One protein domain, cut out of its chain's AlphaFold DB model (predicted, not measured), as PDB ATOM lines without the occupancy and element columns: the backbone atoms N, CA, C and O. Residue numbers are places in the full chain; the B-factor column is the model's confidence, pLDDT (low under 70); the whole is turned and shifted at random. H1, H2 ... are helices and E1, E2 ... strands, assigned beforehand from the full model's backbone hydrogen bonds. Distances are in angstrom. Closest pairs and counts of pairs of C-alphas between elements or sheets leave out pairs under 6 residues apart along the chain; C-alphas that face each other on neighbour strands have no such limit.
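What this domain is: This is residues 74 to 257 of the 456 residues of the protein "Pribosyltran domain-containing protein" of Candidatus Roizmanbacteria bacterium RIFOXYA1_FULL_41_12 (UniProt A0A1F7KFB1). Four long helices pack together, with H4 as the core: H3 and H6, partly side by side, cover one side of it, and H5 packs along another. The small hairpin E2 E3 and short H2 pack near H4's first half. You have 184 residues, mostly helix, in the order H1 H2 E1 E2 E3 H3 H4 H5 H6; E2 and E3 are antiparallel. The whole is compact, with a radius of gyration of the C-alphas of 17.3 A and spans of 54 by 36 by 24 A.

Where its parts are: Find C-alpha 74 at (222.270, 219.866, 338.852), where H1, residues 74 to 77, begins. Next come H2, 81 to 87, and strands E1, 89 to 91, E2, 97 to 100, and E3, 103 to 106. H3, 120 to 143, runs 34.5 A; H4, 150 to 180, 44.5 A; H5, 189 to 212, 33.4 A. H6, 226 to 241, runs 22.0 A to C-alpha 241 at (200.690, 185.559, 314.704).

How they stand to each other: Start at the hub, H4, in a bundle, helices grouped together, with H3 and H6. H4 and H3 form a helical hairpin, closest at the C-alphas of Tyr 163 and Leu 131, 5.8 A. H4 and H5 form another, closest at Lys 164 and Ile 202, C-alphas 5.9 A apart. H3 and H6 touch at a shallow tilt of 5 degrees, opposite ways; C-alphas 121 and 234 are closest, 6.2 A. H2 touches H4, with C-alphas 82 and 155 closest, 6.1 A. In the hairpin E2 and E3, N 98 and O 105 are 3.0 A apart, within hydrogen-bond range. E1 pairs with no named strand; H1 is near H4. H3, H4, H5 and H6 have every O i to N i+4 pair within range, H2 1 of 3, beside 4 of 4 O i to N i+3 pairs; H1 is too short.

The domain as a whole: C-alphas 77 and 244 are farthest apart, 53.9 A. The printed part has no cut; links E3 to H3 and H5 to H6 are long. Look for pLDDT under 70 at residues 89 to 95, 107 to 119, 146, 216 to 225 and 242 to 257.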
ATOM      1  N   VAL A  74     221.987 219.285 340.169       90.88
ATOM      2  CA  VAL A  74     222.270 219.866 338.852       90.88
ATOM      3  C   VAL A  74     221.043 219.763 337.947       90.88
ATOM      4  O   VAL A  74     220.571 220.774 337.443       90.88
ATOM      5  N   TYR A  75     220.453 218.571 337.818       91.38
ATOM      6  CA  TYR A  75     219.257 218.348 336.998       91.38
ATOM      7  C   TYR A  75     218.066 219.216 337.430       91.38
ATOM      8  O   TYR A  75     217.320 219.740 336.596       91.38
ATOM      9  N   SER A  76     217.856 219.369 338.741       89.12
ATOM     10  CA  SER A  76     216.781 220.207 339.277       89.12
ATOM     11  C   SER A  76     216.937 221.668 338.858       89.12
ATOM     12  O   SER A  76     215.938 222.294 338.513       89.12
ATOM     13  N   GLN A  77     218.173 222.171 338.813       88.31
ATOM     14  CA  GLN A  77     218.502 223.542 338.416       88.31
ATOM     15  C   GLN A  77     218.546 223.744 336.893       88.31
ATOM     16  O   GLN A  77     218.347 224.863 336.425       88.31
ATOM     17  N   THR A  78     218.764 222.683 336.105       86.25
ATOM     18  CA  THR A  78     218.786 222.778 334.641       86.25
ATOM     19  C   THR A  78     217.431 223.246 334.102       86.25
ATOM     20  O   THR A  78     216.401 222.596 334.312       86.25
ATOM     21  N   ARG A  79     217.440 224.365 333.368       80.75
ATOM     22  CA  ARG A  79     216.319 224.852 332.555       80.75
ATOM     23  C   ARG A  79     216.634 224.545 331.095       80.75
ATOM     24  O   ARG A  79     217.416 225.256 330.482       80.75
ATOM     25  N   SER A  80     216.092 223.449 330.572       82.00
ATOM     26  CA  SER A  80     216.352 223.007 329.198       82.00
ATOM     27  C   SER A  80     215.144 222.267 328.640       82.00
ATOM     28  O   SER A  80     214.548 221.457 329.349       82.00
ATOM     29  N   LEU A  81     214.842 222.473 327.357       83.19
ATOM     30  CA  LEU A  81     213.822 221.706 326.628       83.19
ATOM     31  C   LEU A  81     214.120 220.199 326.643       83.19
ATOM     32  O   LEU A  81     213.214 219.372 326.630       83.19
ATOM     33  N   LEU A  82     215.398 219.814 326.731       87.06
ATOM     34  CA  LEU A  82     215.802 218.409 326.819       87.06
ATOM     35  C   LEU A  82     215.359 217.755 328.129       87.06
ATOM     36  O   LEU A  82     215.166 216.541 328.181       87.06
ATOM     37  N   LYS A  83     215.188 218.545 329.192       89.38
ATOM     38  CA  LYS A  83     214.725 218.057 330.491       89.38
ATOM     39  C   LYS A  83     213.296 217.522 330.399       89.38
ATOM     40  O   LYS A  83     213.018 216.457 330.946       89.38
ATOM     41  N   GLU A  84     212.437 218.195 329.634       88.12
ATOM     42  CA  GLU A  84     211.039 217.809 329.422       88.12
ATOM     43  C   GLU A  84     210.904 216.399 328.838       88.12
ATOM     44  O   GLU A  84     210.039 215.642 329.271       88.12
ATOM     45  N   TYR A  85     211.790 215.993 327.923       88.25
ATOM     46  CA  TYR A  85     211.805 214.625 327.389       88.25
ATOM     47  C   TYR A  85     211.953 213.571 328.502       88.25
ATOM     48  O   TYR A  85     211.275 212.538 328.489       88.25
ATOM     49  N   PHE A  86     212.819 213.840 329.483       87.69
ATOM     50  CA  PHE A  86     213.085 212.937 330.604       87.69
ATOM     51  C   PHE A  86     212.042 213.030 331.726       87.69
ATOM     52  O   PHE A  86     211.792 212.035 332.414       87.69
ATOM     53  N   ASP A  87     211.428 214.201 331.895       86.00
ATOM     54  CA  ASP A  87     210.338 214.430 332.842       86.00
ATOM     55  C   ASP A  87     209.006 213.851 332.344       86.00
ATOM     56  O   ASP A  87     208.194 213.388 333.150       86.00
ATOM     57  N   HIS A  88     208.808 213.802 331.024       76.56
ATOM     58  CA  HIS A  88     207.623 213.233 330.400       76.56
ATOM     59  C   HIS A  88     207.491 211.741 330.729       76.56
ATOM     60  O   HIS A  88     208.367 210.918 330.434       76.56
ATOM     61  N   ARG A  89     206.345 211.370 331.301       67.56
ATOM     62  CA  ARG A  89     205.996 209.983 331.615       67.56
ATOM     63  C   ARG A  89     205.370 209.308 330.401       67.56
ATOM     64  O   ARG A  89     204.513 209.889 329.752       67.56
ATOM     65  N   VAL A  90     205.793 208.088 330.079       60.94
ATOM     66  CA  VAL A  90     205.268 207.365 328.896       60.94
ATOM     67  C   VAL A  90     204.009 206.574 329.223       60.94
ATOM     68  O   VAL A  90     203.156 206.391 328.370       60.94
ATOM     69  N   ASN A  91     203.883 206.190 330.492       57.66
ATOM     70  CA  ASN A  91     202.676 205.726 331.169       57.66
ATOM     71  C   ASN A  91     202.688 206.332 332.580       57.66
ATOM     72  O   ASN A  91     203.748 206.781 333.022       57.66
ATOM     73  N   SER A  92     201.577 206.291 333.320       47.44
ATOM     74  CA  SER A  92     201.442 206.887 334.667       47.44
ATOM     75  C   SER A  92     202.601 206.583 335.639       47.44
ATOM     76  O   SER A  92     202.877 207.400 336.519       47.44
ATOM     77  N   TYR A  93     203.341 205.486 335.431       46.84
ATOM     78  CA  TYR A  93     204.429 205.024 336.300       46.84
ATOM     79  C   TYR A  93     205.826 204.940 335.658       46.84
ATOM     80  O   TYR A  93     206.794 204.687 336.371       46.84
ATOM     81  N   LEU A  94     205.974 205.144 334.343       60.06
ATOM     82  CA  LEU A  94     207.259 204.932 333.661       60.06
ATOM     83  C   LEU A  94     207.943 206.257 333.311       60.06
ATOM     84  O   LEU A  94     207.500 206.983 332.418       60.06
ATOM     85  N   SER A  95     209.043 206.546 334.009       65.19
ATOM     86  CA  SER A  95     209.908 207.701 333.752       65.19
ATOM     87  C   SER A  95     211.130 207.306 332.920       65.19
ATOM     88  O   SER A  95     211.679 206.219 333.095       65.19
ATOM     89  N   ARG A  96     211.583 208.216 332.047       76.69
ATOM     90  CA  ARG A  96     212.842 208.095 331.284       76.69
ATOM     91  C   ARG A  96     214.078 208.520 332.096       76.69
ATOM     92  O   ARG A  96     215.182 208.665 331.568       76.69
ATOM     93  N   ARG A  97     213.895 208.762 333.391       82.25
ATOM     94  CA  ARG A  97     214.967 209.005 334.350       82.25
ATOM     95  C   ARG A  97     214.708 208.222 335.619       82.25
ATOM     96  O   ARG A  97     213.564 208.050 336.037       82.25
ATOM     97  N   ILE A  98     215.776 207.773 336.262       75.81
ATOM     98  CA  ILE A  98     215.676 207.003 337.502       75.81
ATOM     99  C   ILE A  98     216.633 207.569 338.524       75.81
ATOM    100  O   ILE A  98     217.803 207.799 338.234       75.81
ATOM    101  N   ARG A  99     216.127 207.802 339.732       79.19
ATOM    102  CA  ARG A  99     216.946 208.287 340.835       79.19
ATOM    103  C   ARG A  99     217.712 207.125 341.461       79.19
ATOM    104  O   ARG A  99     217.102 206.180 341.953       79.19
ATOM    105  N   VAL A 100     219.035 207.236 341.488       70.94
ATOM    106  CA  VAL A 100     219.942 206.335 342.206       70.94
ATOM    107  C   VAL A 100     220.827 207.190 343.108       70.94
ATOM    108  O   VAL A 100     221.741 207.878 342.654       70.94
ATOM    109  N   GLY A 101     220.495 207.211 344.401       80.94
ATOM    110  CA  GLY A 101     221.134 208.097 345.376       80.94
ATOM    111  C   GLY A 101     221.027 209.575 344.975       80.94
ATOM    112  O   GLY A 101     219.926 210.120 344.837       80.94
ATOM    113  N   ASN A 102     222.188 210.204 344.772       85.69
ATOM    114  CA  ASN A 102     222.328 211.618 344.403       85.69
ATOM    115  C   ASN A 102     222.394 211.859 342.889       85.69
ATOM    116  O   ASN A 102     222.676 212.981 342.461       85.69
ATOM    117  N   TYR A 103     222.126 210.838 342.076       84.06
ATOM    118  CA  TYR A 103     222.147 210.926 340.621       84.06
ATOM    119  C   TYR A 103     220.794 210.547 340.020       84.06
ATOM    120  O   TYR A 103     220.083 209.685 340.531       84.06
ATOM    121  N   PHE A 104     220.460 211.181 338.902       85.06
ATOM    122  CA  PHE A 104     219.513 210.655 337.936       85.06
ATOM    123  C   PHE A 104     220.279 209.912 336.850       85.06
ATOM    124  O   PHE A 104     221.211 210.454 336.260       85.06
ATOM    125  N   LEU A 105     219.859 208.686 336.573       81.50
ATOM    126  CA  LEU A 105     220.246 207.938 335.390       81.50
ATOM    127  C   LEU A 105     219.284 208.309 334.266       81.50
ATOM    128  O   LEU A 105     218.074 208.131 334.412       81.50
ATOM    129  N   LEU A 106     219.815 208.827 333.166       83.06
ATOM    130  CA  LEU A 106     219.067 209.207 331.973       83.06
ATOM    131  C   LEU A 106     218.902 207.962 331.105       83.06
ATOM    132  O   LEU A 106     219.784 207.590 330.331       83.06
ATOM    133  N   ARG A 107     217.798 207.254 331.324       69.56
ATOM    134  CA  ARG A 107     217.557 205.903 330.817       69.56
ATOM    135  C   ARG A 107     216.212 205.884 330.111       69.56
ATOM    136  O   ARG A 107     215.182 206.047 330.750       69.56
ATOM    137  N   GLY A 108     216.204 205.630 328.810       56.47
ATOM    138  CA  GLY A 108     214.972 205.331 328.086       56.47
ATOM    139  C   GLY A 108     214.229 204.153 328.716       56.47
ATOM    140  O   GLY A 108     214.811 203.325 329.424       56.47
ATOM    141  N   LEU A 109     212.928 204.069 328.436       50.25
ATOM    142  CA  LEU A 109     212.036 203.016 328.936       50.25
ATOM    143  C   LEU A 109     212.565 201.591 328.727       50.25
ATOM    144  O   LEU A 109     212.221 200.681 329.480       50.25
ATOM    145  N   SER A 110     213.401 201.402 327.707       45.38
ATOM    146  CA  SER A 110     213.984 200.123 327.323       45.38
ATOM    147  C   SER A 110     214.732 199.423 328.449       45.38
ATOM    148  O   SER A 110     214.730 198.208 328.439       45.38
ATOM    149  N   PHE A 111     215.324 200.109 329.435       44.72
ATOM    150  CA  PHE A 111     216.148 199.430 330.449       44.72
ATOM    151  C   PHE A 111     215.346 198.667 331.521       44.72
ATOM    152  O   PHE A 111     215.836 197.667 332.038       44.72
ATOM    153  N   TYR A 112     214.139 199.121 331.879       40.88
ATOM    154  CA  TYR A 112     213.401 198.588 333.043       40.88
ATOM    155  C   TYR A 112     212.074 197.917 332.712       40.88
ATOM    156  O   TYR A 112     211.474 197.294 333.591       40.88
ATOM    157  N   ILE A 113     211.626 197.980 331.458       40.94
ATOM    158  CA  ILE A 113     210.538 197.115 331.020       40.94
ATOM    159  C   ILE A 113     211.131 195.716 330.907       40.94
ATOM    160  O   ILE A 113     211.700 195.330 329.889       40.94
ATOM    161  N   PHE A 114     211.003 194.935 331.979       41.41
ATOM    162  CA  PHE A 114     210.998 193.490 331.854       41.41
ATOM    163  C   PHE A 114     209.860 193.159 330.891       41.41
ATOM    164  O   PHE A 114     208.710 193.080 331.314       41.41
ATOM    165  N   ARG A 115     210.178 192.986 329.600       49.19
ATOM    166  CA  ARG A 115     209.247 192.601 328.526       49.19
ATOM    167  C   ARG A 115     208.820 191.143 328.704       49.19
ATOM    168  O   ARG A 115     208.941 190.317 327.807       49.19
ATOM    169  N   LYS A 116     208.407 190.776 329.915       42.19
ATOM    170  CA  LYS A 116     207.847 189.475 330.234       42.19
ATOM    171  C   LYS A 116     206.432 189.513 329.674       42.19
ATOM    172  O   LYS A 116     205.563 190.113 330.283       42.19
ATOM    173  N   GLN A 117     206.242 188.867 328.524       47.62
ATOM    174  CA  GLN A 117     204.933 188.573 327.921       47.62
ATOM    175  C   GLN A 117     204.266 189.703 327.115       47.62
ATOM    176  O   GLN A 117     203.085 189.596 326.795       47.62
ATOM    177  N   GLU A 118     204.988 190.752 326.713       52.97
ATOM    178  CA  GLU A 118     204.414 191.729 325.777       52.97
ATOM    179  C   GLU A 118     204.435 191.192 324.342       52.97
ATOM    180  O   GLU A 118     205.459 190.747 323.825       52.97
ATOM    181  N   TYR A 119     203.285 191.257 323.678       65.06
ATOM    182  CA  TYR A 119     203.138 190.874 322.279       65.06
ATOM    183  C   TYR A 119     204.085 191.712 321.406       65.06
ATOM    184  O   TYR A 119     204.090 192.940 321.516       65.06
ATOM    185  N   ALA A 120     204.857 191.089 320.506       71.06
ATOM    186  CA  ALA A 120     205.868 191.783 319.692       71.06
ATOM    187  C   ALA A 120     205.314 193.025 318.960       71.06
ATOM    188  O   ALA A 120     206.014 194.021 318.788       71.06
ATOM    189  N   LEU A 121     204.027 193.016 318.597       74.75
ATOM    190  CA  LEU A 121     203.346 194.167 317.999       74.75
ATOM    191  C   LEU A 121     203.279 195.392 318.928       74.75
ATOM    192  O   LEU A 121     203.435 196.519 318.462       74.75
ATOM    193  N   LEU A 122     203.007 195.189 320.219       75.38
ATOM    194  CA  LEU A 122     202.956 196.265 321.214       75.38
ATOM    195  C   LEU A 122     204.345 196.871 321.408       75.38
ATOM    196  O   LEU A 122     204.482 198.091 321.454       75.38
ATOM    197  N   LEU A 123     205.375 196.027 321.396       75.25
ATOM    198  CA  LEU A 123     206.765 196.461 321.473       75.25
ATOM    199  C   LEU A 123     207.167 197.337 320.282       75.25
ATOM    200  O   LEU A 123     207.733 198.406 320.490       75.25
ATOM    201  N   VAL A 124     206.811 196.965 319.044       79.50
ATOM    202  CA  VAL A 124     207.048 197.845 317.878       79.50
ATOM    203  C   VAL A 124     206.330 199.191 318.049       79.50
ATOM    204  O   VAL A 124     206.910 200.227 317.723       79.50
ATOM    205  N   LYS A 125     205.099 199.210 318.593       79.88
ATOM    206  CA  LYS A 125     204.355 200.458 318.870       79.88
ATOM    207  C   LYS A 125     205.066 201.344 319.867       79.88
ATOM    208  O   LYS A 125     205.205 202.540 319.617       79.88
ATOM    209  N   GLN A 126     205.537 200.760 320.956       78.75
ATOM    210  CA  GLN A 126     206.240 201.505 321.980       78.75
ATOM    211  C   GLN A 126     207.572 202.052 321.462       78.75
ATOM    212  O   GLN A 126     207.847 203.236 321.624       78.75
ATOM    213  N   VAL A 127     208.364 201.225 320.772       81.31
ATOM    214  CA  VAL A 127     209.639 201.652 320.178       81.31
ATOM    215  C   VAL A 127     209.418 202.760 319.142       81.31
ATOM    216  O   VAL A 127     210.136 203.756 319.145       81.31
ATOM    217  N   LYS A 128     208.378 202.648 318.302       85.25
ATOM    218  CA  LYS A 128     207.986 203.712 317.365       85.25
ATOM    219  C   LYS A 128     207.666 205.018 318.091       85.25
ATOM    220  O   LYS A 128     208.134 206.071 317.668       85.25
ATOM    221  N   TYR A 129     206.851 204.957 319.143       84.69
ATOM    222  CA  TYR A 129     206.480 206.136 319.923       84.69
ATOM    223  C   TYR A 129     207.715 206.809 320.534       84.69
ATOM    224  O   TYR A 129     207.883 208.016 320.386       84.69
ATOM    225  N   GLU A 130     208.615 206.029 321.136       83.38
ATOM    226  CA  GLU A 130     209.852 206.548 321.728       83.38
ATOM    227  C   GLU A 130     210.766 207.213 320.696       83.38
ATOM    228  O   GLU A 130     211.298 208.291 320.962       83.38
ATOM    229  N   LEU A 131     210.904 206.619 319.507       86.56
ATOM    230  CA  LEU A 131     211.675 207.209 318.413       86.56
ATOM    231  C   LEU A 131     211.081 208.540 317.945       86.56
ATOM    232  O   LEU A 131     211.819 209.509 317.797       86.56
ATOM    233  N   LEU A 132     209.758 208.617 317.761       87.12
ATOM    234  CA  LEU A 132     209.093 209.856 317.343       87.12
ATOM    235  C   LEU A 132     209.195 210.952 318.411       87.12
ATOM    236  O   LEU A 132     209.430 212.115 318.083       87.12
ATOM    237  N   GLN A 133     209.061 210.591 319.689       86.00
ATOM    238  CA  GLN A 133     209.249 211.526 320.799       86.00
ATOM    239  C   GLN A 133     210.683 212.051 320.847       86.00
ATOM    240  O   GLN A 133     210.896 213.262 320.844       86.00
ATOM    241  N   ALA A 134     211.677 211.161 320.821       87.56
ATOM    242  CA  ALA A 134     213.077 211.564 320.809       87.56
ATOM    243  C   ALA A 134     213.405 212.431 319.579       87.56
ATOM    244  O   ALA A 134     214.086 213.441 319.721       87.56
ATOM    245  N   GLN A 135     212.855 212.112 318.399       87.12
ATOM    246  CA  GLN A 135     212.998 212.930 317.187       87.12
ATOM    247  C   GLN A 135     212.424 214.334 317.370       87.12
ATOM    248  O   GLN A 135     213.049 215.316 316.988       87.12
ATOM    249  N   THR A 136     211.243 214.427 317.978       86.81
ATOM    250  CA  THR A 136     210.547 215.700 318.193       86.81
ATOM    251  C   THR A 136     211.370 216.614 319.095       86.81
ATOM    252  O   THR A 136     211.588 217.777 318.763       86.81
ATOM    253  N   PHE A 137     211.874 216.089 320.212       88.06
ATOM    254  CA  PHE A 137     212.718 216.854 321.132       88.06
ATOM    255  C   PHE A 137     214.091 217.181 320.542       88.06
ATOM    256  O   PHE A 137     214.588 218.285 320.757       88.06
ATOM    257  N   LEU A 138     214.679 216.266 319.765       86.38
ATOM    258  CA  LEU A 138     215.928 216.520 319.054       86.38
ATOM    259  C   LEU A 138     215.767 217.681 318.065       86.38
ATOM    260  O   LEU A 138     216.555 218.617 318.115       86.38
ATOM    261  N   ASN A 139     214.721 217.663 317.233       84.44
ATOM    262  CA  ASN A 139     214.438 218.736 316.276       84.44
ATOM    263  C   ASN A 139     214.234 220.077 316.987       84.44
ATOM    264  O   ASN A 139     214.941 221.030 316.679       84.44
ATOM    265  N   LYS A 140     213.374 220.123 318.018       85.25
ATOM    266  CA  LYS A 140     213.161 221.337 318.827       85.25
ATOM    267  C   LYS A 140     214.467 221.909 319.385       85.25
ATOM    268  O   LYS A 140     214.658 223.121 319.376       85.25
ATOM    269  N   TYR A 141     215.356 221.048 319.884       82.69
ATOM    270  CA  TYR A 141     216.635 221.484 320.444       82.69
ATOM    271  C   TYR A 141     217.564 222.086 319.380       82.69
ATOM    272  O   TYR A 141     218.244 223.077 319.632       82.69
ATOM    273  N   LEU A 142     217.585 221.504 318.184       79.69
ATOM    274  CA  LEU A 142     218.446 221.959 317.089       79.69
ATOM    275  C   LEU A 142     217.924 223.228 316.431       79.69
ATOM    276  O   LEU A 142     218.720 224.107 316.100       79.69
ATOM    277  N   ASP A 143     216.605 223.344 316.291       80.06
ATOM    278  CA  ASP A 143     215.943 224.542 315.775       80.06
ATOM    279  C   ASP A 143     216.238 225.759 316.664       80.06
ATOM    280  O   ASP A 143     216.391 226.874 316.167       80.06
ATOM    281  N   ALA A 144     216.420 225.537 317.970       77.31
ATOM    282  CA  ALA A 144     216.814 226.577 318.915       77.31
ATOM    283  C   ALA A 144     218.268 227.072 318.733       77.31
ATOM    284  O   ALA A 144     218.637 228.076 319.338       77.31
ATOM    285  N   LYS A 145     219.099 226.397 317.916       70.19
ATOM    286  CA  LYS A 145     220.512 226.741 317.626       70.19
ATOM    287  C   LYS A 145     221.371 227.009 318.875       70.19
ATOM    288  O   LYS A 145     222.318 227.793 318.835       70.19
ATOM    289  N   VAL A 146     221.056 226.346 319.986       69.75
ATOM    290  CA  VAL A 146     221.768 226.513 321.258       69.75
ATOM    291  C   VAL A 146     223.042 225.669 321.254       69.75
ATOM    292  O   VAL A 146     223.019 224.491 320.896       69.75
ATOM    293  N   VAL A 147     224.165 226.257 321.673       72.38
ATOM    294  CA  VAL A 147     225.373 225.485 321.993       72.38
ATOM    295  C   VAL A 147     225.159 224.844 323.368       72.38
ATOM    296  O   VAL A 147     225.026 225.588 324.341       72.38
ATOM    297  N   PRO A 148     225.129 223.502 323.486       77.12
ATOM    298  CA  PRO A 148     224.880 222.851 324.766       77.12
ATOM    299  C   PRO A 148     225.954 223.229 325.782       77.12
ATOM    300  O   PRO A 148     227.147 223.014 325.545       77.12
ATOM    301  N   ASN A 149     225.527 223.704 326.952       82.94
ATOM    302  CA  ASN A 149     226.392 223.700 328.131       82.94
ATOM    303  C   ASN A 149     226.665 222.248 328.592       82.94
ATOM    304  O   ASN A 149     226.183 221.278 328.001       82.94
ATOM    305  N   ASN A 150     227.470 222.064 329.642       82.81
ATOM    306  CA  ASN A 150     227.863 220.723 330.086       82.81
ATOM    307  C   ASN A 150     226.665 219.862 330.517       82.81
ATOM    308  O   ASN A 150     226.625 218.666 330.221       82.81
ATOM    309  N   GLU A 151     225.686 220.452 331.194       86.56
ATOM    310  CA  GLU A 151     224.479 219.777 331.661       86.56
ATOM    311  C   GLU A 151     223.580 219.369 330.491       86.56
ATOM    312  O   GLU A 151     223.157 218.215 330.391       86.56
ATOM    313  N   GLU A 152     223.334 220.295 329.567       86.25
ATOM    314  CA  GLU A 152     222.568 220.050 328.351       86.25
ATOM    315  C   GLU A 152     223.245 219.024 327.454       86.25
ATOM    316  O   GLU A 152     222.564 218.178 326.883       86.25
ATOM    317  N   LYS A 153     224.580 219.009 327.395       87.12
ATOM    318  CA  LYS A 153     225.329 217.964 326.694       87.12
ATOM    319  C   LYS A 153     225.010 216.581 327.265       87.12
ATOM    320  O   LYS A 153     224.814 215.643 326.494       87.12
ATOM    321  N   ILE A 154     224.961 216.431 328.592       88.75
ATOM    322  CA  ILE A 154     224.626 215.149 329.233       88.75
ATOM    323  C   ILE A 154     223.186 214.741 328.898       88.75
ATOM    324  O   ILE A 154     222.947 213.585 328.543       88.75
ATOM    325  N   LEU A 155     222.238 215.684 328.948       90.75
ATOM    326  CA  LEU A 155     220.842 215.439 328.568       90.75
ATOM    327  C   LEU A 155     220.712 215.044 327.089       90.75
ATOM    328  O   LEU A 155     220.027 214.074 326.766       90.75
ATOM    329  N   LEU A 156     221.413 215.744 326.200       89.94
ATOM    330  CA  LEU A 156     221.387 215.506 324.762       89.94
ATOM    331  C   LEU A 156     222.001 214.157 324.401       89.94
ATOM    332  O   LEU A 156     221.425 213.407 323.617       89.94
ATOM    333  N   LEU A 157     223.131 213.806 325.020       89.56
ATOM    334  CA  LEU A 157     223.714 212.475 324.890       89.56
ATOM    335  C   LEU A 157     222.753 211.392 325.401       89.56
ATOM    336  O   LEU A 157     222.679 210.330 324.791       89.56
ATOM    337  N   GLY A 158     221.992 211.650 326.471       89.12
ATOM    338  CA  GLY A 158     220.989 210.712 326.987       89.12
ATOM    339  C   GLY A 158     219.838 210.494 326.009       89.12
ATOM    340  O   GLY A 158     219.414 209.360 325.787       89.12
ATOM    341  N   LEU A 159     219.362 211.571 325.381       89.81
ATOM    342  CA  LEU A 159     218.318 211.511 324.364       89.81
ATOM    343  C   LEU A 159     218.814 210.760 323.124       89.81
ATOM    344  O   LEU A 159     218.139 209.850 322.647       89.81
ATOM    345  N   LEU A 160     220.006 211.107 322.629       89.56
ATOM    346  CA  LEU A 160     220.623 210.461 321.470       89.56
ATOM    347  C   LEU A 160     220.920 208.986 321.728       89.56
ATOM    348  O   LEU A 160     220.715 208.174 320.832       89.56
ATOM    349  N   ASP A 161     221.362 208.618 322.931       87.00
ATOM    350  CA  ASP A 161     221.570 207.215 323.288       87.00
ATOM    351  C   ASP A 161     220.245 206.445 323.250       87.00
ATOM    352  O   ASP A 161     220.172 205.406 322.602       87.00
ATOM    353  N   ASN A 162     219.167 206.977 323.835       84.31
ATOM    354  CA  ASN A 162     217.844 206.346 323.754       84.31
ATOM    355  C   ASN A 162     217.372 206.180 322.307       84.31
ATOM    356  O   ASN A 162     216.905 205.106 321.924       84.31
ATOM    357  N   TYR A 163     217.529 207.228 321.499       88.31
ATOM    358  CA  TYR A 163     217.188 207.210 320.082       88.31
ATOM    359  C   TYR A 163     217.968 206.116 319.344       88.31
ATOM    360  O   TYR A 163     217.387 205.250 318.687       88.31
ATOM    361  N   LYS A 164     219.299 206.150 319.473       88.81
ATOM    362  CA  LYS A 164     220.243 205.205 318.872       88.81
ATOM    363  C   LYS A 164     219.866 203.771 319.220       88.81
ATOM    364  O   LYS A 164     219.728 202.948 318.323       88.81
ATOM    365  N   GLN A 165     219.653 203.480 320.504       83.81
ATOM    366  CA  GLN A 165     219.321 202.132 320.969       83.81
ATOM    367  C   GLN A 165     218.028 201.618 320.329       83.81
ATOM    368  O   GLN A 165     218.003 200.505 319.813       83.81
ATOM    369  N   HIS A 166     216.973 202.431 320.283       84.88
ATOM    370  CA  HIS A 166     215.704 202.023 319.684       84.88
ATOM    371  C   HIS A 166     215.772 201.817 318.163       84.88
ATOM    372  O   HIS A 166     215.092 200.931 317.642       84.88
ATOM    373  N   LEU A 167     216.618 202.566 317.446       88.50
ATOM    374  CA  LEU A 167     216.891 202.271 316.037       88.50
ATOM    375  C   LEU A 167     217.572 200.907 315.871       88.50
ATOM    376  O   LEU A 167     217.162 200.098 315.040       88.50
ATOM    377  N   LEU A 168     218.591 200.629 316.683       87.81
ATOM    378  CA  LEU A 168     219.312 199.358 316.626       87.81
ATOM    379  C   LEU A 168     218.422 198.169 317.042       87.81
ATOM    380  O   LEU A 168     218.538 197.090 316.459       87.81
ATOM    381  N   GLU A 169     217.482 198.366 317.977       82.81
ATOM    382  CA  GLU A 169     216.454 197.374 318.342       82.81
ATOM    383  C   GLU A 169     215.549 197.018 317.153       82.81
ATOM    384  O   GLU A 169     215.301 195.838 316.889       82.81
ATOM    385  N   LEU A 170     215.065 198.014 316.406       86.88
ATOM    386  CA  LEU A 170     214.258 197.772 315.208       86.88
ATOM    387  C   LEU A 170     215.085 197.147 314.079       86.88
ATOM    388  O   LEU A 170     214.580 196.266 313.387       86.88
ATOM    389  N   LEU A 171     216.352 197.541 313.907       88.69
ATOM    390  CA  LEU A 171     217.246 196.935 312.914       88.69
ATOM    391  C   LEU A 171     217.444 195.445 313.200       88.69
ATOM    392  O   LEU A 171     217.342 194.607 312.301       88.69
ATOM    393  N   HIS A 172     217.677 195.113 314.469       85.38
ATOM    394  CA  HIS A 172     217.698 193.735 314.922       85.38
ATOM    395  C   HIS A 172     216.376 193.035 314.587       85.38
ATOM    396  O   HIS A 172     216.398 191.996 313.931       85.38
ATOM    397  N   ALA A 173     215.232 193.625 314.944       82.69
ATOM    398  CA  ALA A 173     213.919 193.044 314.675       82.69
ATOM    399  C   ALA A 173     213.670 192.775 313.182       82.69
ATOM    400  O   ALA A 173     213.148 191.717 312.842       82.69
ATOM    401  N   VAL A 174     214.091 193.672 312.282       87.25
ATOM    402  CA  VAL A 174     214.017 193.471 310.823       87.25
ATOM    403  C   VAL A 174     214.859 192.270 310.397       87.25
ATOM    404  O   VAL A 174     214.365 191.380 309.704       87.25
ATOM    405  N   ASN A 175     216.107 192.194 310.864       84.19
ATOM    406  CA  ASN A 175     216.996 191.074 310.558       84.19
ATOM    407  C   ASN A 175     216.461 189.737 311.099       84.19
ATOM    408  O   ASN A 175     216.619 188.700 310.452       84.19
ATOM    409  N   GLN A 176     215.830 189.733 312.276       79.12
ATOM    410  CA  GLN A 176     215.186 188.542 312.837       79.12
ATOM    411  C   GLN A 176     213.920 188.171 312.056       79.12
ATOM    412  O   GLN A 176     213.732 187.003 311.721       79.12
ATOM    413  N   ALA A 177     213.082 189.151 311.712       80.56
ATOM    414  CA  ALA A 177     211.848 188.940 310.966       80.56
ATOM    415  C   ALA A 177     212.118 188.337 309.581       80.56
ATOM    416  O   ALA A 177     211.494 187.346 309.220       80.56
ATOM    417  N   GLU A 178     213.097 188.856 308.835       81.81
ATOM    418  CA  GLU A 178     213.496 188.288 307.535       81.81
ATOM    419  C   GLU A 178     214.048 186.859 307.628       81.81
ATOM    420  O   GLU A 178     213.984 186.105 306.657       81.81
ATOM    421  N   ARG A 179     214.618 186.466 308.772       77.25
ATOM    422  CA  ARG A 179     215.173 185.114 308.952       77.25
ATOM    423  C   ARG A 179     214.143 184.101 309.429       77.25
ATOM    424  O   ARG A 179     214.246 182.935 309.050       77.25
ATOM    425  N   TYR A 180     213.220 184.521 310.291       75.25
ATOM    426  CA  TYR A 180     212.410 183.602 311.090       75.25
ATOM    427  C   TYR A 180     210.905 183.710 310.856       75.25
ATOM    428  O   TYR A 180     210.197 182.779 311.225       75.25
ATOM    429  N   LEU A 181     210.414 184.791 310.241       77.75
ATOM    430  CA  LEU A 181     208.997 184.941 309.916       77.75
ATOM    431  C   LEU A 181     208.761 184.598 308.433       77.75
ATOM    432  O   LEU A 181     209.167 185.377 307.564       77.75
ATOM    433  N   PRO A 182     208.151 183.437 308.126       77.31
ATOM    434  CA  PRO A 182     207.990 182.958 306.753       77.31
ATOM    435  C   PRO A 182     206.929 183.711 305.944       77.31
ATOM    436  O   PRO A 182     207.041 183.754 304.720       77.31
ATOM    437  N   TYR A 183     205.911 184.288 306.592       81.00
ATOM    438  CA  TYR A 183     204.802 184.948 305.899       81.00
ATOM    439  C   TYR A 183     204.991 186.463 305.787       81.00
ATOM    440  O   TYR A 183     205.569 187.102 306.672       81.00
ATOM    441  N   GLY A 184     204.429 187.041 304.726       82.75
ATOM    442  CA  GLY A 184     204.442 188.477 304.452       82.75
ATOM    443  C   GLY A 184     205.526 188.924 303.474       82.75
ATOM    444  O   GLY A 184     206.410 188.163 303.081       82.75
ATOM    445  N   GLU A 185     205.432 190.189 303.074       83.31
ATOM    446  CA  GLU A 185     206.358 190.806 302.128       83.31
ATOM    447  C   GLU A 185     207.787 190.862 302.693       83.31
ATOM    448  O   GLU A 185     208.027 190.872 303.911       83.31
ATOM    449  N   LYS A 186     208.761 190.874 301.782       85.50
ATOM    450  CA  LYS A 186     210.157 191.150 302.120       85.50
ATOM    451  C   LYS A 186     210.349 192.654 302.212       85.50
ATOM    452  O   LYS A 186     209.771 193.394 301.419       85.50
ATOM    453  N   ILE A 187     211.191 193.097 303.138       87.50
ATOM    454  CA  ILE A 187     211.690 194.472 303.085       87.50
ATOM    455  C   ILE A 187     212.521 194.644 301.806       87.50
ATOM    456  O   ILE A 187     213.292 193.750 301.435       87.50
ATOM    457  N   THR A 188     212.352 195.766 301.104       85.56
ATOM    458  CA  THR A 188     213.157 196.037 299.909       85.56
ATOM    459  C   THR A 188     214.616 196.290 300.301       85.56
ATOM    460  O   THR A 188     214.917 196.717 301.419       85.56
ATOM    461  N   HIS A 189     215.553 196.032 299.383       84.25
ATOM    462  CA  HIS A 189     216.966 196.302 299.663       84.25
ATOM    463  C   HIS A 189     217.225 197.799 299.894       84.25
ATOM    464  O   HIS A 189     218.023 198.139 300.763       84.25
ATOM    465  N   SER A 190     216.517 198.675 299.170       84.69
ATOM    466  CA  SER A 190     216.630 200.128 299.337       84.69
ATOM    467  C   SER A 190     216.188 200.569 300.731       84.69
ATOM    468  O   SER A 190     216.959 201.229 301.419       84.69
ATOM    469  N   ASP A 191     215.010 200.128 301.189       85.81
ATOM    470  CA  ASP A 191     214.490 200.503 302.512       85.81
ATOM    471  C   ASP A 191     215.421 200.037 303.636       85.81
ATOM    472  O   ASP A 191     215.642 200.747 304.619       85.81
ATOM    473  N   TYR A 192     215.996 198.840 303.492       87.56
ATOM    474  CA  TYR A 192     216.958 198.317 304.456       87.56
ATOM    475  C   TYR A 192     218.257 199.132 304.485       87.56
ATOM    476  O   TYR A 192     218.731 199.489 305.563       87.56
ATOM    477  N   GLU A 193     218.832 199.446 303.323       85.94
ATOM    478  CA  GLU A 193     220.056 200.251 303.228       85.94
ATOM    479  C   GLU A 193     219.833 201.682 303.739       85.94
ATOM    480  O   GLU A 193     220.675 202.220 304.457       85.94
ATOM    481  N   ASP A 194     218.681 202.289 303.457       85.81
ATOM    482  CA  ASP A 194     218.334 203.608 303.993       85.81
ATOM    483  C   ASP A 194     218.159 203.571 305.514       85.81
ATOM    484  O   ASP A 194     218.608 204.479 306.222       85.81
ATOM    485  N   TYR A 195     217.623 202.476 306.053       89.50
ATOM    486  CA  TYR A 195     217.557 202.280 307.494       89.50
ATOM    487  C   TYR A 195     218.931 202.055 308.144       89.50
ATOM    488  O   TYR A 195     219.217 202.616 309.207       89.50
ATOM    489  N   MET A 196     219.824 201.306 307.492       88.94
ATOM    490  CA  MET A 196     221.223 201.150 307.913       88.94
ATOM    491  C   MET A 196     221.956 202.498 307.928       88.94
ATOM    492  O   MET A 196     222.670 202.795 308.889       88.94
ATOM    493  N   LYS A 197     221.742 203.355 306.917       88.06
ATOM    494  CA  LYS A 197     222.277 204.729 306.892       88.06
ATOM    495  C   LYS A 197     221.726 205.568 308.043       88.06
ATOM    496  O   LYS A 197     222.498 206.286 308.674       88.06
ATOM    497  N   CYS A 198     220.435 205.450 308.362       87.88
ATOM    498  CA  CYS A 198     219.839 206.123 309.522       87.88
ATOM    499  C   CYS A 198     220.512 205.691 310.835       87.88
ATOM    500  O   CYS A 198     220.860 206.539 311.658       87.88
ATOM    501  N   CYS A 199     220.746 204.385 311.015       90.38
ATOM    502  CA  CYS A 199     221.469 203.857 312.175       90.38
ATOM    503  C   CYS A 199     222.896 204.418 312.243       90.38
ATOM    504  O   CYS A 199     223.286 204.968 313.271       90.38
ATOM    505  N   GLN A 200     223.648 204.352 311.137       90.69
ATOM    506  CA  GLN A 200     225.004 204.906 311.052       90.69
ATOM    507  C   GLN A 200     225.032 206.394 311.393       90.69
ATOM    508  O   GLN A 200     225.927 206.843 312.098       90.69
ATOM    509  N   TYR A 201     224.062 207.155 310.902       88.81
ATOM    510  CA  TYR A 201     224.001 208.591 311.103       88.81
ATOM    511  C   TYR A 201     223.769 208.967 312.572       88.81
ATOM    512  O   TYR A 201     224.495 209.797 313.113       88.81
ATOM    513  N   ILE A 202     222.822 208.318 313.258       88.81
ATOM    514  CA  ILE A 202     222.587 208.572 314.686       88.81
ATOM    515  C   ILE A 202     223.775 208.117 315.544       88.81
ATOM    516  O   ILE A 202     224.161 208.825 316.476       88.81
ATOM    517  N   VAL A 203     224.396 206.979 315.216       91.62
ATOM    518  CA  VAL A 203     225.635 206.531 315.874       91.62
ATOM    519  C   VAL A 203     226.765 207.546 315.652       91.62
ATOM    520  O   VAL A 203     227.435 207.925 316.616       91.62
ATOM    521  N   ASP A 204     226.926 208.052 314.423       90.12
ATOM    522  CA  ASP A 204     227.912 209.081 314.074       90.12
ATOM    523  C   ASP A 204     227.714 210.344 314.922       90.12
ATOM    524  O   ASP A 204     228.681 210.860 315.481       90.12
ATOM    525  N   ILE A 205     226.476 210.832 315.051       89.25
ATOM    526  CA  ILE A 205     226.154 212.020 315.857       89.25
ATOM    527  C   ILE A 205     226.480 211.789 317.325       89.25
ATOM    528  O   ILE A 205     227.129 212.627 317.951       89.25
ATOM    529  N   PHE A 206     226.042 210.655 317.874       91.12
ATOM    530  CA  PHE A 206     226.261 210.324 319.273       91.12
ATOM    531  C   PHE A 206     227.757 210.329 319.615       91.12
ATOM    532  O   PHE A 206     228.167 211.034 320.538       91.12
ATOM    533  N   TYR A 207     228.590 209.612 318.850       90.25
ATOM    534  CA  TYR A 207     230.027 209.545 319.132       90.25
ATOM    535  C   TYR A 207     230.760 210.855 318.801       90.25
ATOM    536  O   TYR A 207     231.672 211.235 319.532       90.25
ATOM    537  N   LYS A 208     230.337 211.619 317.784       88.06
ATOM    538  CA  LYS A 208     230.881 212.967 317.519       88.06
ATOM    539  C   LYS A 208     230.609 213.946 318.657       88.06
ATOM    540  O   LYS A 208     231.526 214.652 319.082       88.06
ATOM    541  N   LEU A 209     229.388 213.965 319.191       87.38
ATOM    542  CA  LEU A 209     229.045 214.783 320.353       87.38
ATOM    543  C   LEU A 209     229.788 214.299 321.601       87.38
ATOM    544  O   LEU A 209     230.300 215.107 322.379       87.38
ATOM    545  N   TYR A 210     229.866 212.981 321.787       87.44
ATOM    546  CA  TYR A 210     230.510 212.372 322.943       87.44
ATOM    547  C   TYR A 210     231.993 212.759 323.028       87.44
ATOM    548  O   TYR A 210     232.435 213.252 324.072       87.44
ATOM    549  N   ILE A 211     232.720 212.611 321.914       82.25
ATOM    550  CA  ILE A 211     234.171 212.812 321.827       82.25
ATOM    551  C   ILE A 211     234.536 214.270 321.547       82.25
ATOM    552  O   ILE A 211     235.333 214.853 322.273       82.25
ATOM    553  N   HIS A 212     233.964 214.887 320.516       80.44
ATOM    554  CA  HIS A 212     234.443 216.173 319.996       80.44
ATOM    555  C   HIS A 212     233.538 217.363 320.320       80.44
ATOM    556  O   HIS A 212     233.831 218.467 319.875       80.44
ATOM    557  N   ASN A 213     232.450 217.167 321.076       78.38
ATOM    558  CA  ASN A 213     231.416 218.189 321.295       78.38
ATOM    559  C   ASN A 213     230.807 218.724 319.984       78.38
ATOM    560  O   ASN A 213     230.354 219.862 319.927       78.38
ATOM    561  N   GLN A 214     230.810 217.919 318.919       78.06
ATOM    562  CA  GLN A 214     230.302 218.330 317.613       78.06
ATOM    563  C   GLN A 214     228.856 217.869 317.432       78.06
ATOM    564  O   GLN A 214     228.584 216.668 317.414       78.06
ATOM    565  N   LEU A 215     227.944 218.826 317.250       71.56
ATOM    566  CA  LEU A 215     226.592 218.583 316.748       71.56
ATOM    567  C   LEU A 215     226.571 218.782 315.227       71.56
ATOM    568  O   LEU A 215     227.199 219.721 314.732       71.56
ATOM    569  N   PRO A 216     225.879 217.928 314.455       64.12
ATOM    570  CA  PRO A 216     225.637 218.219 313.049       64.12
ATOM    571  C   PRO A 216     224.782 219.488 312.920       64.12
ATOM    572  O   PRO A 216     223.786 219.652 313.618       64.12
ATOM    573  N   LEU A 217     225.148 220.357 311.978       54.84
ATOM    574  CA  LEU A 217     224.417 221.598 311.693       54.84
ATOM    575  C   LEU A 217     223.110 221.372 310.913       54.84
ATOM    576  O   LEU A 217     222.321 222.299 310.778       54.84
ATOM    577  N   ASN A 218     222.872 220.164 310.386       55.62
ATOM    578  CA  ASN A 218     221.675 219.849 309.607       55.62
ATOM    579  C   ASN A 218     221.230 218.397 309.828       55.62
ATOM    580  O   ASN A 218     221.858 217.454 309.341       55.62
ATOM    581  N   LEU A 219     220.136 218.241 310.573       54.88
ATOM    582  CA  LEU A 219     219.451 216.972 310.852       54.88
ATOM    583  C   LEU A 219     218.191 216.779 309.985       54.88
ATOM    584  O   LEU A 219     217.680 215.668 309.863       54.88
ATOM    585  N   SER A 220     217.741 217.846 309.319       48.59
ATOM    586  CA  SER A 220     216.530 217.931 308.491       48.59
ATOM    587  C   SER A 220     216.565 217.089 307.207       48.59
ATOM    588  O   SER A 220     215.512 216.774 306.656       48.59
ATOM    589  N   SER A 221     217.746 216.683 306.730       46.09
ATOM    590  CA  SER A 221     217.898 215.898 305.496       46.09
ATOM    591  C   SER A 221     217.706 214.390 305.682       46.09
ATOM    592  O   SER A 221     217.551 213.669 304.694       46.09
ATOM    593  N   VAL A 222     217.676 213.885 306.920       50.38
ATOM    594  CA  VAL A 222     217.449 212.458 307.166       50.38
ATOM    595  C   VAL A 222     215.951 212.217 307.308       50.38
ATOM    596  O   VAL A 222     215.385 212.313 308.396       50.38
ATOM    597  N   LYS A 223     215.293 211.877 306.193       55.34
ATOM    598  CA  LYS A 223     213.982 211.216 306.238       55.34
ATOM    599  C   LYS A 223     214.169 209.873 306.936       55.34
ATOM    600  O   LYS A 223     214.588 208.887 306.341       55.34
ATOM    601  N   LEU A 224     213.926 209.867 308.239       62.81
ATOM    602  CA  LEU A 224     214.059 208.687 309.074       62.81
ATOM    603  C   LEU A 224     212.959 207.697 308.683       62.81
ATOM    604  O   LEU A 224     211.785 207.944 308.958       62.81
ATOM    605  N   GLY A 225     213.347 206.572 308.072       67.69
ATOM    606  CA  GLY A 225     212.461 205.497 307.594       67.69
ATOM    607  C   GLY A 225     211.703 204.732 308.694       67.69
ATOM    608  O   GLY A 225     211.398 203.547 308.563       67.69
ATOM    609  N   ILE A 226     211.451 205.366 309.844       80.44
ATOM    610  CA  ILE A 226     210.796 204.769 311.012       80.44
ATOM    611  C   ILE A 226     209.387 204.311 310.640       80.44
ATOM    612  O   ILE A 226     208.952 203.243 311.076       80.44
ATOM    613  N   LYS A 227     208.649 205.099 309.845       81.19
ATOM    614  CA  LYS A 227     207.271 204.767 309.461       81.19
ATOM    615  C   LYS A 227     207.244 203.508 308.598       81.19
ATOM    616  O   LYS A 227     206.423 202.630 308.853       81.19
ATOM    617  N   GLU A 228     208.151 203.409 307.642       84.81
ATOM    618  CA  GLU A 228     208.301 202.320 306.684       84.81
ATOM    619  C   GLU A 228     208.697 201.031 307.413       84.81
ATOM    620  O   GLU A 228     207.964 200.043 307.353       84.81
ATOM    621  N   ILE A 229     209.766 201.070 308.221       86.88
ATOM    622  CA  ILE A 229     210.250 199.912 308.989       86.88
ATOM    623  C   ILE A 229     209.220 199.412 309.995       86.88
ATOM    624  O   ILE A 229     208.976 198.209 310.097       86.88
ATOM    625  N   THR A 230     208.581 200.318 310.736       85.88
ATOM    626  CA  THR A 230     207.565 199.908 311.712       85.88
ATOM    627  C   THR A 230     206.334 199.335 311.016       85.88
ATOM    628  O   THR A 230     205.800 198.332 311.480       85.88
ATOM    629  N   SER A 231     205.918 199.892 309.871       87.81
ATOM    630  CA  SER A 231     204.813 199.352 309.063       87.81
ATOM    631  C   SER A 231     205.124 197.962 308.514       87.81
ATOM    632  O   SER A 231     204.283 197.067 308.615       87.81
ATOM    633  N   TYR A 232     206.338 197.765 307.999       91.00
ATOM    634  CA  TYR A 232     206.836 196.462 307.569       91.00
ATOM    635  C   TYR A 232     206.791 195.444 308.722       91.00
ATOM    636  O   TYR A 232     206.160 194.392 308.589       91.00
ATOM    637  N   LEU A 233     207.361 195.779 309.887       87.81
ATOM    638  CA  LEU A 233     207.359 194.897 311.057       87.81
ATOM    639  C   LEU A 233     205.936 194.585 311.533       87.81
ATOM    640  O   LEU A 233     205.644 193.431 311.837       87.81
ATOM    641  N   TYR A 234     205.022 195.562 311.552       87.69
ATOM    642  CA  TYR A 234     203.625 195.320 311.920       87.69
ATOM    643  C   TYR A 234     202.943 194.315 311.003       87.69
ATOM    644  O   TYR A 234     202.314 193.380 311.500       87.69
ATOM    645  N   LYS A 235     203.048 194.512 309.683       86.69
ATOM    646  CA  LYS A 235     202.453 193.604 308.696       86.69
ATOM    647  C   LYS A 235     203.022 192.199 308.869       86.69
ATOM    648  O   LYS A 235     202.260 191.243 308.993       86.69
ATOM    649  N   LYS A 236     204.351 192.089 308.960       86.00
ATOM    650  CA  LYS A 236     205.043 190.805 309.078       86.00
ATOM    651  C   LYS A 236     204.683 190.076 310.371       86.00
ATOM    652  O   LYS A 236     204.288 188.919 310.321       86.00
ATOM    653  N   ILE A 237     204.711 190.756 311.517       82.06
ATOM    654  CA  ILE A 237     204.319 190.175 312.810       82.06
ATOM    655  C   ILE A 237     202.849 189.721 312.781       82.06
ATOM    656  O   ILE A 237     202.558 188.588 313.151       82.06
ATOM    657  N   ARG A 238     201.919 190.556 312.288       83.12
ATOM    658  CA  ARG A 238     200.484 190.214 312.227       83.12
ATOM    659  C   ARG A 238     200.204 188.955 311.411       83.12
ATOM    660  O   ARG A 238     199.468 188.104 311.889       83.12
ATOM    661  N   LEU A 239     200.806 188.837 310.229       80.00
ATOM    662  CA  LEU A 239     200.595 187.696 309.332       80.00
ATOM    663  C   LEU A 239     201.124 186.372 309.900       80.00
ATOM    664  O   LEU A 239     200.654 185.313 309.505       80.00
ATOM    665  N   ASN A 240     202.096 186.421 310.813       76.50
ATOM    666  CA  ASN A 240     202.681 185.220 311.412       76.50
ATOM    667  C   ASN A 240     202.056 184.861 312.772       76.50
ATOM    668  O   ASN A 240     202.170 183.718 313.205       76.50
ATOM    669  N   ASN A 241     201.350 185.793 313.418       72.12
ATOM    670  CA  ASN A 241     200.690 185.559 314.704       72.12
ATOM    671  C   ASN A 241     199.439 184.669 314.624       72.12
ATOM    672  O   ASN A 241     199.032 184.105 315.635       72.12
ATOM    673  N   SER A 242     198.813 184.544 313.453       57.84
ATOM    674  CA  SER A 242     197.590 183.753 313.264       57.84
ATOM    675  C   SER A 242     197.839 182.285 312.889       57.84
ATOM    676  O   SER A 242     196.872 181.553 312.706       57.84
ATOM    677  N   GLY A 243     199.095 181.832 312.759       49.22
ATOM    678  CA  GLY A 243     199.391 180.529 312.150       49.22
ATOM    679  C   GLY A 243     200.630 179.801 312.675       49.22
ATOM    680  O   GLY A 243     201.564 179.597 311.917       49.22
ATOM    681  N   PHE A 244     200.606 179.304 313.916       43.25
ATOM    682  CA  PHE A 244     201.561 178.315 314.478       43.25
ATOM    683  C   PHE A 244     202.924 178.809 314.999       43.25
ATOM    684  O   PHE A 244     203.608 178.034 315.670       43.25
ATOM    685  N   ILE A 245     203.330 180.063 314.776       50.72
ATOM    686  CA  ILE A 245     204.575 180.604 315.348       50.72
ATOM    687  C   ILE A 245     204.207 181.598 316.447       50.72
ATOM    688  O   ILE A 245     203.769 182.706 316.155       50.72
ATOM    689  N   ASP A 246     204.403 181.213 317.710       51.91
ATOM    690  CA  ASP A 246     204.387 182.167 318.821       51.91
ATOM    691  C   ASP A 246     205.520 183.177 318.580       51.91
ATOM    692  O   ASP A 246     206.704 182.878 318.790       51.91
ATOM    693  N   VAL A 247     205.173 184.352 318.034       53.94
ATOM    694  CA  VAL A 247     206.104 185.464 317.817       53.94
ATOM    695  C   VAL A 247     206.395 186.074 319.182       53.94
ATOM    696  O   VAL A 247     205.892 187.128 319.573       53.94
ATOM    697  N   ASN A 248     207.217 185.349 319.931       53.19
ATOM    698  CA  ASN A 248     207.636 185.723 321.260       53.19
ATOM    699  C   ASN A 248     208.428 187.046 321.196       53.19
ATOM    700  O   ASN A 248     209.019 187.415 320.175       53.19
ATOM    701  N   THR A 249     208.513 187.725 322.335       52.91
ATOM    702  CA  THR A 249     209.377 188.880 322.653       52.91
ATOM    703  C   THR A 249     210.820 188.769 322.129       52.91
ATOM    704  O   THR A 249     211.498 189.779 321.965       52.91
ATOM    705  N   LEU A 250     211.283 187.559 321.795       54.16
ATOM    706  CA  LEU A 250     212.581 187.266 321.185       54.16
ATOM    707  C   LEU A 250     212.841 187.985 319.849       54.16
ATOM    708  O   LEU A 250     214.011 188.138 319.504       54.16
ATOM    709  N   LEU A 251     211.808 188.406 319.104       62.75
ATOM    710  CA  LEU A 251     211.989 189.198 317.876       62.75
ATOM    711  C   LEU A 251     212.504 190.613 318.180       62.75
ATOM    712  O   LEU A 251     213.234 191.191 317.382       62.75
ATOM    713  N   ILE A 252     212.141 191.160 319.343       60.47
ATOM    714  CA  ILE A 252     212.539 192.499 319.784       60.47
ATOM    715  C   ILE A 252     213.217 192.373 321.141       60.47
ATOM    716  O   ILE A 252     212.649 192.697 322.190       60.47
ATOM    717  N   LYS A 253     214.457 191.884 321.111       57.09
ATOM    718  CA  LYS A 253     215.301 191.843 322.303       57.09
ATOM    719  C   LYS A 253     215.863 193.217 322.629       57.09
ATOM    720  O   LYS A 253     216.205 193.992 321.740       57.09
ATOM    721  N   MET A 254     215.999 193.470 323.924       51.75
ATOM    722  CA  MET A 254     216.787 194.589 324.418       51.75
ATOM    723  C   MET A 254     218.257 194.362 324.062       51.75
ATOM    724  O   MET A 254     218.828 193.326 324.388       51.75
ATOM    725  N   TYR A 255     218.862 195.344 323.403       49.38
ATOM    726  CA  TYR A 255     220.232 195.273 322.881       49.38
ATOM    727  C   TYR A 255     221.298 195.709 323.918       49.38
ATOM    728  O   TYR A 255     222.505 195.657 323.680       49.38
ATOM    729  N   ARG A 256     220.880 196.139 325.118       49.31
ATOM    730  CA  ARG A 256     221.780 196.788 326.087       49.31
ATOM    731  C   ARG A 256     222.452 195.855 327.100       49.31
ATOM    732  O   ARG A 256     223.144 196.358 327.978       49.31
ATOM    733  N   GLU A 257     222.302 194.531 327.003       42.94
ATOM    734  CA  GLU A 257     222.934 193.608 327.968       42.94
ATOM    735  C   GLU A 257     224.481 193.657 327.957       42.94
ATOM    736  O   GLU A 257     225.090 193.158 328.902       42.94
TER     737      GLU A 257